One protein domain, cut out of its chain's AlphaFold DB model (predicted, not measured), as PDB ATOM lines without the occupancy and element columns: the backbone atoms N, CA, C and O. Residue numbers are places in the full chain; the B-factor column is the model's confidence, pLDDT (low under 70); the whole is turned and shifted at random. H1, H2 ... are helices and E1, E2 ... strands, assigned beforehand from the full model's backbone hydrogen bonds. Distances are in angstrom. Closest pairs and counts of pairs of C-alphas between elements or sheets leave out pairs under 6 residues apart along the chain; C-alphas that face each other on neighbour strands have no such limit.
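Overview. This is residues 3 to 70 of the 108 residues of an uncharacterized protein of uncultured Clostridium sp (UniProt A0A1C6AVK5). A small sandwich, two sheets face to face with strands crossed at 78 degrees, sets the sheet E2, E1, E3 against the hairpin E4 and E5. The short helix H1 grazes the larger sheet. The 68 printed residues run E1, E2, E3, H1, E4, E5, both sheets antiparallel; the class is mostly strand, with under half of the residues in named elements. The whole is compact, radius of gyration of the C-alphas 11.6 A, spanning 31 by 26 by 19 A.

Arrangement. E1, residues 3 to 8, and E2, residues 14 to 19, form an antiparallel hairpin, with N 5 and O 18 within hydrogen-bond range at 2.8 A. E3, residues 30 to 35, is antiparallel to E1, with N 4 and O 33 at 2.8 A. E4, residues 58 to 61, and E5, residues 66 to 69, form another antiparallel hairpin, with N 61 and O 66 at 2.8 A. The closest C-alphas of E2 and E4, Val 14 and Ile 59, are 5.4 A apart. H1, residues 38 to 41, is too short for an O i to N i+4 pair.

Along the chain. E1, 16.4 A long, begins at C-alpha 3, (-26.420, 42.385, -7.405). E5 ends at C-alpha 69, (-20.108, 29.474, 7.072).

Size, cuts and confidence. The printed part has no cut. The link H1 to E4 is long. No printed residue is under 70 in pLDDT.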
ATOM      1  N   LYS A   3     -27.605  42.856  -8.122       97.94
ATOM      2  CA  LYS A   3     -26.420  42.385  -7.405       97.94
ATOM      3  C   LYS A   3     -26.652  42.364  -5.908       97.94
ATOM      4  O   LYS A   3     -27.318  43.235  -5.352       97.94
ATOM      5  N   VAL A   4     -26.072  41.361  -5.268       97.44
ATOM      6  CA  VAL A   4     -26.127  41.141  -3.829       97.44
ATOM      7  C   VAL A   4     -24.727  41.294  -3.273       97.44
ATOM      8  O   VAL A   4     -23.791  40.663  -3.764       97.44
ATOM      9  N   TYR A   5     -24.603  42.105  -2.235       97.81
ATOM     10  CA  TYR A   5     -23.347  42.434  -1.589       97.81
ATOM     11  C   TYR A   5     -23.339  41.946  -0.144       97.81
ATOM     12  O   TYR A   5     -24.382  41.888   0.510       97.81
ATOM     13  N   ALA A   6     -22.150  41.599   0.338       97.69
ATOM     14  CA  ALA A   6     -21.863  41.320   1.734       97.69
ATOM     15  C   ALA A   6     -20.948  42.418   2.289       97.69
ATOM     16  O   ALA A   6     -19.872  42.671   1.738       97.69
ATOM     17  N   ARG A   7     -21.355  43.033   3.400       97.75
ATOM     18  CA  ARG A   7     -20.512  43.935   4.189       97.75
ATOM     19  C   ARG A   7     -19.897  43.155   5.337       97.75
ATOM     20  O   ARG A   7     -20.597  42.433   6.052       97.75
ATOM     21  N   CYS A   8     -18.588  43.299   5.492       97.69
ATOM     22  CA  CYS A   8     -17.826  42.636   6.539       97.69
ATOM     23  C   CYS A   8     -17.271  43.662   7.530       97.69
ATOM     24  O   CYS A   8     -16.969  44.786   7.132       97.69
ATOM     25  N   ASN A   9     -17.081  43.262   8.786       96.81
ATOM     26  CA  ASN A   9     -16.275  44.043   9.726       96.81
ATOM     27  C   ASN A   9     -14.769  43.864   9.484       96.81
ATOM     28  O   ASN A   9     -14.346  43.091   8.622       96.81
ATOM     29  N   ASP A  10     -13.955  44.536  10.300       95.62
ATOM     30  CA  ASP A  10     -12.488  44.499  10.223       95.62
ATOM     31  C   ASP A  10     -11.893  43.085  10.365       95.62
ATOM     32  O   ASP A  10     -10.778  42.831   9.909       95.62
ATOM     33  N   ALA A  11     -12.623  42.148  10.981       95.19
ATOM     34  CA  ALA A  11     -12.220  40.746  11.106       95.19
ATOM     35  C   ALA A  11     -12.688  39.870   9.924       95.19
ATOM     36  O   ALA A  11     -12.469  38.659   9.933       95.19
ATOM     37  N   GLY A  12     -13.346  40.457   8.919       96.38
ATOM     38  CA  GLY A  12     -13.891  39.752   7.758       96.38
ATOM     39  C   GLY A  12     -15.208  39.017   8.025       96.38
ATOM     40  O   GLY A  12     -15.681  38.288   7.149       96.38
ATOM     41  N   LEU A  13     -15.807  39.187   9.208       98.12
ATOM     42  CA  LEU A  13     -17.093  38.579   9.553       98.12
ATOM     43  C   LEU A  13     -18.218  39.339   8.860       98.12
ATOM     44  O   LEU A  13     -18.229  40.568   8.872       98.12
ATOM     45  N   VAL A  14     -19.162  38.610   8.272       97.88
ATOM     46  CA  VAL A  14     -20.265  39.210   7.514       97.88
ATOM     47  C   VAL A  14     -21.329  39.730   8.474       97.88
ATOM     48  O   VAL A  14     -21.939  38.951   9.204       97.88
ATOM     49  N   GLU A  15     -21.579  41.036   8.435       97.25
ATOM     50  CA  GLU A  15     -22.533  41.730   9.316       97.25
ATOM     51  C   GLU A  15     -23.805  42.160   8.590       97.25
ATOM     52  O   GLU A  15     -24.845  42.362   9.216       97.25
ATOM     53  N   HIS A  16     -23.750  42.271   7.262       97.12
ATOM     54  CA  HIS A  16     -24.888  42.700   6.462       97.12
ATOM     55  C   HIS A  16     -24.852  42.072   5.073       97.12
ATOM     56  O   HIS A  16     -23.792  41.966   4.457       97.12
ATOM     57  N   ILE A  17     -26.020  41.665   4.576       97.38
ATOM     58  CA  ILE A  17     -26.208  41.196   3.201       97.38
ATOM     59  C   ILE A  17     -27.390  41.950   2.612       97.38
ATOM     60  O   ILE A  17     -28.493  41.930   3.164       97.38
ATOM     61  N   PHE A  18     -27.167  42.593   1.473       97.56
ATOM     62  CA  PHE A  18     -28.154  43.469   0.858       97.56
ATOM     63  C   PHE A  18     -28.111  43.400  -0.663       97.56
ATOM     64  O   PHE A  18     -27.117  43.007  -1.271       97.56
ATOM     65  N   SER A  19     -29.232  43.766  -1.275       97.62
ATOM     66  CA  SER A  19     -29.329  43.956  -2.717       97.62
ATOM     67  C   SER A  19     -29.039  45.410  -3.056       97.62
ATOM     68  O   SER A  19     -29.550  46.307  -2.377       97.62
ATOM     69  N   GLU A  20     -28.320  45.647  -4.153       97.31
ATOM     70  CA  GLU A  20     -28.059  47.000  -4.664       97.31
ATOM     71  C   GLU A  20     -29.347  47.778  -4.997       97.31
ATOM     72  O   GLU A  20     -29.347  49.000  -5.115       97.31
ATOM     73  N   VAL A  21     -30.465  47.058  -5.140       96.25
ATOM     74  CA  VAL A  21     -31.799  47.627  -5.364       96.25
ATOM     75  C   VAL A  21     -32.276  48.457  -4.168       96.25
ATOM     76  O   VAL A  21     -33.025  49.415  -4.357       96.25
ATOM     77  N   PHE A  22     -31.864  48.103  -2.948       95.44
ATOM     78  CA  PHE A  22     -32.302  48.762  -1.714       95.44
ATOM     79  C   PHE A  22     -31.228  49.645  -1.077       95.44
ATOM     80  O   PHE A  22     -31.564  50.576  -0.350       95.44
ATOM     81  N   GLU A  23     -29.955  49.362  -1.337       96.88
ATOM     82  CA  GLU A  23     -28.826  50.055  -0.723       96.88
ATOM     83  C   GLU A  23     -27.663  50.142  -1.714       96.88
ATOM     84  O   GLU A  23     -27.354  49.175  -2.400       96.88
ATOM     85  N   ILE A  24     -27.016  51.306  -1.804       97.38
ATOM     86  CA  ILE A  24     -25.866  51.497  -2.695       97.38
ATOM     87  C   ILE A  24     -24.634  50.874  -2.025       97.38
ATOM     88  O   ILE A  24     -24.345  51.247  -0.887       97.38
ATOM     89  N   PRO A  25     -23.897  49.971  -2.698       97.69
ATOM     90  CA  PRO A  25     -22.697  49.377  -2.125       97.69
ATOM     91  C   PRO A  25     -21.575  50.406  -1.959       97.69
ATOM     92  O   PRO A  25     -21.356  51.269  -2.814       97.69
ATOM     93  N   GLU A  26     -20.843  50.273  -0.864       97.56
ATOM     94  CA  GLU A  26     -19.605  50.984  -0.576       97.56
ATOM     95  C   GLU A  26     -18.399  50.254  -1.192       97.56
ATOM     96  O   GLU A  26     -18.487  49.102  -1.614       97.56
ATOM     97  N   GLU A  27     -17.240  50.915  -1.239       96.31
ATOM     98  CA  GLU A  27     -16.019  50.353  -1.843       96.31
ATOM     99  C   GLU A  27     -15.539  49.069  -1.142       96.31
ATOM    100  O   GLU A  27     -14.962  48.187  -1.776       96.31
ATOM    101  N   THR A  28     -15.801  48.948   0.159       95.94
ATOM    102  CA  THR A  28     -15.429  47.781   0.971       95.94
ATOM    103  C   THR A  28     -16.423  46.626   0.871       95.94
ATOM    104  O   THR A  28     -16.133  45.534   1.367       95.94
ATOM    105  N   ASP A  29     -17.582  46.840   0.246       97.88
ATOM    106  CA  ASP A  29     -18.606  45.810   0.109       97.88
ATOM    107  C   ASP A  29     -18.234  44.801  -0.976       97.88
ATOM    108  O   ASP A  29     -17.728  45.129  -2.052       97.88
ATOM    109  N   ARG A  30     -18.507  43.527  -0.699       97.25
ATOM    110  CA  ARG A  30     -18.029  42.410  -1.516       97.25
ATOM    111  C   ARG A  30     -19.179  41.800  -2.296       97.25
ATOM    112  O   ARG A  30     -20.198  41.436  -1.715       97.25
ATOM    113  N   LEU A  31     -19.025  41.687  -3.616       97.12
ATOM    114  CA  LEU A  31     -20.046  41.093  -4.480       97.12
ATOM    115  C   LEU A  31     -20.208  39.606  -4.148       97.12
ATOM    116  O   LEU A  31     -19.295  38.817  -4.371       97.12
ATOM    117  N   LEU A  32     -21.380  39.227  -3.645       95.88
ATOM    118  CA  LEU A  32     -21.691  37.861  -3.234       95.88
ATOM    119  C   LEU A  32     -22.297  37.043  -4.380       95.88
ATOM    120  O   LEU A  32     -21.889  35.910  -4.622       95.88
ATOM    121  N   LYS A  33     -23.304  37.599  -5.060       95.94
ATOM    122  CA  LYS A  33     -23.979  36.972  -6.209       95.94
ATOM    123  C   LYS A  33     -24.727  38.012  -7.038       95.94
ATOM    124  O   LYS A  33     -25.064  39.082  -6.540       95.94
ATOM    125  N   GLU A  34     -25.044  37.675  -8.279       97.38
ATOM    126  CA  GLU A  34     -25.872  38.501  -9.159       97.38
ATOM    127  C   GLU A  34     -26.810  37.636 -10.001       97.38
ATOM    128  O   GLU A  34     -26.506  36.476 -10.288       97.38
ATOM    129  N   GLY A  35     -27.973  38.180 -10.347       97.00
ATOM    130  CA  GLY A  35     -28.974  37.451 -11.120       97.00
ATOM    131  C   GLY A  35     -30.320  38.163 -11.206       97.00
ATOM    132  O   GLY A  35     -30.432  39.371 -10.981       97.00
ATOM    133  N   GLU A  36     -31.346  37.433 -11.624       95.75
ATOM    134  CA  GLU A  36     -32.691  37.964 -11.841       95.75
ATOM    135  C   GLU A  36     -33.705  37.282 -10.929       95.75
ATOM    136  O   GLU A  36     -33.556  36.119 -10.572       95.75
ATOM    137  N   GLY A  37     -34.766  38.011 -10.586       94.06
ATOM    138  CA  GLY A  37     -35.837  37.511  -9.733       94.06
ATOM    139  C   GLY A  37     -35.695  37.910  -8.267       94.06
ATOM    140  O   GLY A  37     -34.717  38.524  -7.836       94.06
ATOM    141  N   ASP A  38     -36.727  37.555  -7.506       93.25
ATOM    142  CA  ASP A  38     -36.918  37.986  -6.122       93.25
ATOM    143  C   ASP A  38     -35.784  37.551  -5.192       93.25
ATOM    144  O   ASP A  38     -35.475  38.250  -4.231       93.25
ATOM    145  N   GLU A  39     -35.105  36.443  -5.500       93.19
ATOM    146  CA  GLU A  39     -34.021  35.928  -4.666       93.19
ATOM    147  C   GLU A  39     -32.773  36.831  -4.633       93.19
ATOM    148  O   GLU A  39     -31.961  36.711  -3.716       93.19
ATOM    149  N   TYR A  40     -32.615  37.725  -5.612       95.75
ATOM    150  CA  TYR A  40     -31.517  38.698  -5.678       95.75
ATOM    151  C   TYR A  40     -31.927  40.080  -5.163       95.75
ATOM    152  O   TYR A  40     -31.076  40.944  -4.965       95.75
ATOM    153  N   VAL A  41     -33.227  40.296  -4.951       94.19
ATOM    154  CA  VAL A  41     -33.793  41.551  -4.444       94.19
ATOM    155  C   VAL A  41     -34.062  41.410  -2.944       94.19
ATOM    156  O   VAL A  41     -33.479  42.126  -2.134       94.19
ATOM    157  N   HIS A  42     -34.860  40.421  -2.542       93.06
ATOM    158  CA  HIS A  42     -35.269  40.170  -1.157       93.06
ATOM    159  C   HIS A  42     -34.319  39.201  -0.436       93.06
ATOM    160  O   HIS A  42     -34.681  38.085  -0.068       93.06
ATOM    161  N   VAL A  43     -33.074  39.632  -0.227       93.31
ATOM    162  CA  VAL A  43     -31.991  38.772   0.292       93.31
ATOM    163  C   VAL A  43     -31.995  38.572   1.811       93.31
ATOM    164  O   VAL A  43     -31.414  37.610   2.305       93.31
ATOM    165  N   GLN A  44     -32.669  39.450   2.559       83.06
ATOM    166  CA  GLN A  44     -32.607  39.512   4.027       83.06
ATOM    167  C   GLN A  44     -33.076  38.222   4.721       83.06
ATOM    168  O   GLN A  44     -32.581  37.885   5.789       83.06
ATOM    169  N   SER A  45     -34.019  37.485   4.126       85.69
ATOM    170  CA  SER A  45     -34.562  36.244   4.697       85.69
ATOM    171  C   SER A  45     -33.766  34.988   4.330       85.69
ATOM    172  O   SER A  45     -34.083  33.905   4.816       85.69
ATOM    173  N   GLN A  46     -32.749  35.107   3.473       93.00
ATOM    174  CA  GLN A  46     -31.985  33.960   2.972       93.00
ATOM    175  C   GLN A  46     -30.801  33.590   3.865       93.00
ATOM    176  O   GLN A  46     -30.314  32.464   3.790       93.00
ATOM    177  N   TYR A  47     -30.338  34.525   4.696       94.00
ATOM    178  CA  TYR A  47     -29.121  34.368   5.482       94.00
ATOM    179  C   TYR A  47     -29.379  34.692   6.950       94.00
ATOM    180  O   TYR A  47     -29.674  35.825   7.323       94.00
ATOM    181  N   GLN A  48     -29.208  33.686   7.803       95.94
ATOM    182  CA  GLN A  48     -29.218  33.854   9.249       95.94
ATOM    183  C   GLN A  48     -27.828  34.339   9.683       95.94
ATOM    184  O   GLN A  48     -26.970  33.526  10.015       95.94
ATOM    185  N   LEU A  49     -27.571  35.650   9.643       96.69
ATOM    186  CA  LEU A  49     -26.227  36.205   9.891       96.69
ATOM    187  C   LEU A  49     -25.692  35.930  11.301       96.69
ATOM    188  O   LEU A  49     -24.487  35.754  11.479       96.69
ATOM    189  N   TYR A  50     -26.594  35.837  12.276       97.06
ATOM    190  CA  TYR A  50     -26.271  35.611  13.679       97.06
ATOM    191  C   TYR A  50     -27.008  34.395  14.228       97.06
ATOM    192  O   TYR A  50     -28.186  34.168  13.927       97.06
ATOM    193  N   ASP A  51     -26.329  33.622  15.070       96.50
ATOM    194  CA  ASP A  51     -26.968  32.577  15.860       96.50
ATOM    195  C   ASP A  51     -27.718  33.138  17.085       96.50
ATOM    196  O   ASP A  51     -27.720  34.337  17.363       96.50
ATOM    197  N   GLN A  52     -28.363  32.252  17.847       95.81
ATOM    198  CA  GLN A  52     -29.145  32.623  19.034       95.81
ATOM    199  C   GLN A  52     -28.324  33.262  20.170       95.81
ATOM    200  O   GLN A  52     -28.901  33.817  21.102       95.81
ATOM    201  N   TRP A  53     -26.994  33.160  20.122       95.62
ATOM    202  CA  TRP A  53     -26.081  33.780  21.080       95.62
ATOM    203  C   TRP A  53     -25.498  35.098  20.548       95.62
ATOM    204  O   TRP A  53     -24.624  35.672  21.196       95.62
ATOM    205  N   GLY A  54     -25.956  35.575  19.385       95.31
ATOM    206  CA  GLY A  54     -25.453  36.787  18.740       95.31
ATOM    207  C   GLY A  54     -24.090  36.608  18.071       95.31
ATOM    208  O   GLY A  54     -23.417  37.596  17.790       95.31
ATOM    209  N   ARG A  55     -23.645  35.366  17.834       97.38
ATOM    210  CA  ARG A  55     -22.363  35.094  17.171       97.38
ATOM    211  C   ARG A  55     -22.563  35.063  15.659       97.38
ATOM    212  O   ARG A  55     -23.559  34.520  15.185       97.38
ATOM    213  N   HIS A  56     -21.603  35.608  14.918       98.06
ATOM    214  CA  HIS A  56     -21.604  35.581  13.457       98.06
ATOM    215  C   HIS A  56     -21.595  34.142  12.923       98.06
ATOM    216  O   HIS A  56     -20.873  33.285  13.436       98.06
ATOM    217  N   ASN A  57     -22.369  33.895  11.868       98.00
ATOM    218  CA  ASN A  57     -22.406  32.609  11.174       98.00
ATOM    219  C   ASN A  57     -21.533  32.576   9.920       98.00
ATOM    220  O   ASN A  57     -21.209  31.487   9.468       98.00
ATOM    221  N   TYR A  58     -21.131  33.724   9.373       98.00
ATOM    222  CA  TYR A  58     -20.409  33.778   8.105       98.00
ATOM    223  C   TYR A  58     -19.155  34.642   8.183       98.00
ATOM    224  O   TYR A  58     -19.120  35.671   8.861       98.00
ATOM    225  N   ILE A  59     -18.140  34.224   7.434       98.12
ATOM    226  CA  ILE A  59     -16.895  34.951   7.206       98.12
ATOM    227  C   ILE A  59     -16.618  34.984   5.706       98.12
ATOM    228  O   ILE A  59     -16.973  34.058   4.968       98.12
ATOM    229  N   TRP A  60     -15.986  36.051   5.243       97.88
ATOM    230  CA  TRP A  60     -15.466  36.091   3.888       97.88
ATOM    231  C   TRP A  60     -14.114  35.379   3.814       97.88
ATOM    232  O   TRP A  60     -13.143  35.790   4.448       97.88
ATOM    233  N   ALA A  61     -14.059  34.308   3.036       95.75
ATOM    234  CA  ALA A  61     -12.855  33.543   2.772       95.75
ATOM    235  C   ALA A  61     -12.112  34.158   1.581       95.75
ATOM    236  O   ALA A  61     -12.496  33.970   0.425       95.75
ATOM    237  N   GLU A  62     -11.037  34.896   1.858       91.75
ATOM    238  CA  GLU A  62     -10.194  35.506   0.819       91.75
ATOM    239  C   GLU A  62      -9.584  34.450  -0.115       91.75
ATOM    240  O   GLU A  62      -9.406  34.691  -1.306       91.75
ATOM    241  N   GLU A  63      -9.309  33.250   0.399       91.81
ATOM    242  CA  GLU A  63      -8.742  32.138  -0.359       91.81
ATOM    243  C   GLU A  63      -9.690  31.581  -1.429       91.81
ATOM    244  O   GLU A  63      -9.230  31.102  -2.466       91.81
ATOM    245  N   THR A  64     -11.004  31.650  -1.196       89.88
ATOM    246  CA  THR A  64     -12.025  31.243  -2.172       89.88
ATOM    247  C   THR A  64     -12.634  32.433  -2.911       89.88
ATOM    248  O   THR A  64     -13.306  32.232  -3.922       89.88
ATOM    249  N   GLY A  65     -12.396  33.658  -2.432       91.12
ATOM    250  CA  GLY A  65     -13.015  34.874  -2.948       91.12
ATOM    251  C   GLY A  65     -14.520  34.928  -2.688       91.12
ATOM    252  O   GLY A  65     -15.254  35.472  -3.512       91.12
ATOM    253  N   GLY A  66     -14.994  34.328  -1.592       94.88
ATOM    254  CA  GLY A  66     -16.425  34.204  -1.330       94.88
ATOM    255  C   GLY A  66     -16.784  33.993   0.135       94.88
ATOM    256  O   GLY A  66     -15.943  33.758   0.999       94.88
ATOM    257  N   MET A  67     -18.080  34.067   0.419       96.31
ATOM    258  CA  MET A  67     -18.610  33.838   1.759       96.31
ATOM    259  C   MET A  67     -18.634  32.345   2.103       96.31
ATOM    260  O   MET A  67     -19.081  31.523   1.301       96.31
ATOM    261  N   ARG A  68     -18.225  32.003   3.328       96.88
ATOM    262  CA  ARG A  68     -18.375  30.662   3.904       96.88
ATOM    263  C   ARG A  68     -18.992  30.724   5.295       96.88
ATOM    264  O   ARG A  68     -18.886  31.733   5.988       96.88
ATOM    265  N   GLU A  69     -19.618  29.628   5.703       97.50
ATOM    266  CA  GLU A  69     -20.108  29.474   7.072       97.50
ATOM    267  C   GLU A  69     -18.933  29.202   8.028       97.50
ATOM    268  O   GLU A  69     -17.961  28.529   7.670       97.50
ATOM    269  N   LEU A  70     -19.013  29.766   9.230       97.94
ATOM    270  CA  LEU A  70     -18.106  29.487  10.336       97.94
ATOM    271  C   LEU A  70     -18.500  28.175  11.009       97.94
ATOM    272  O   LEU A  70     -19.670  27.979  11.353       97.94
TER     273      LEU A  70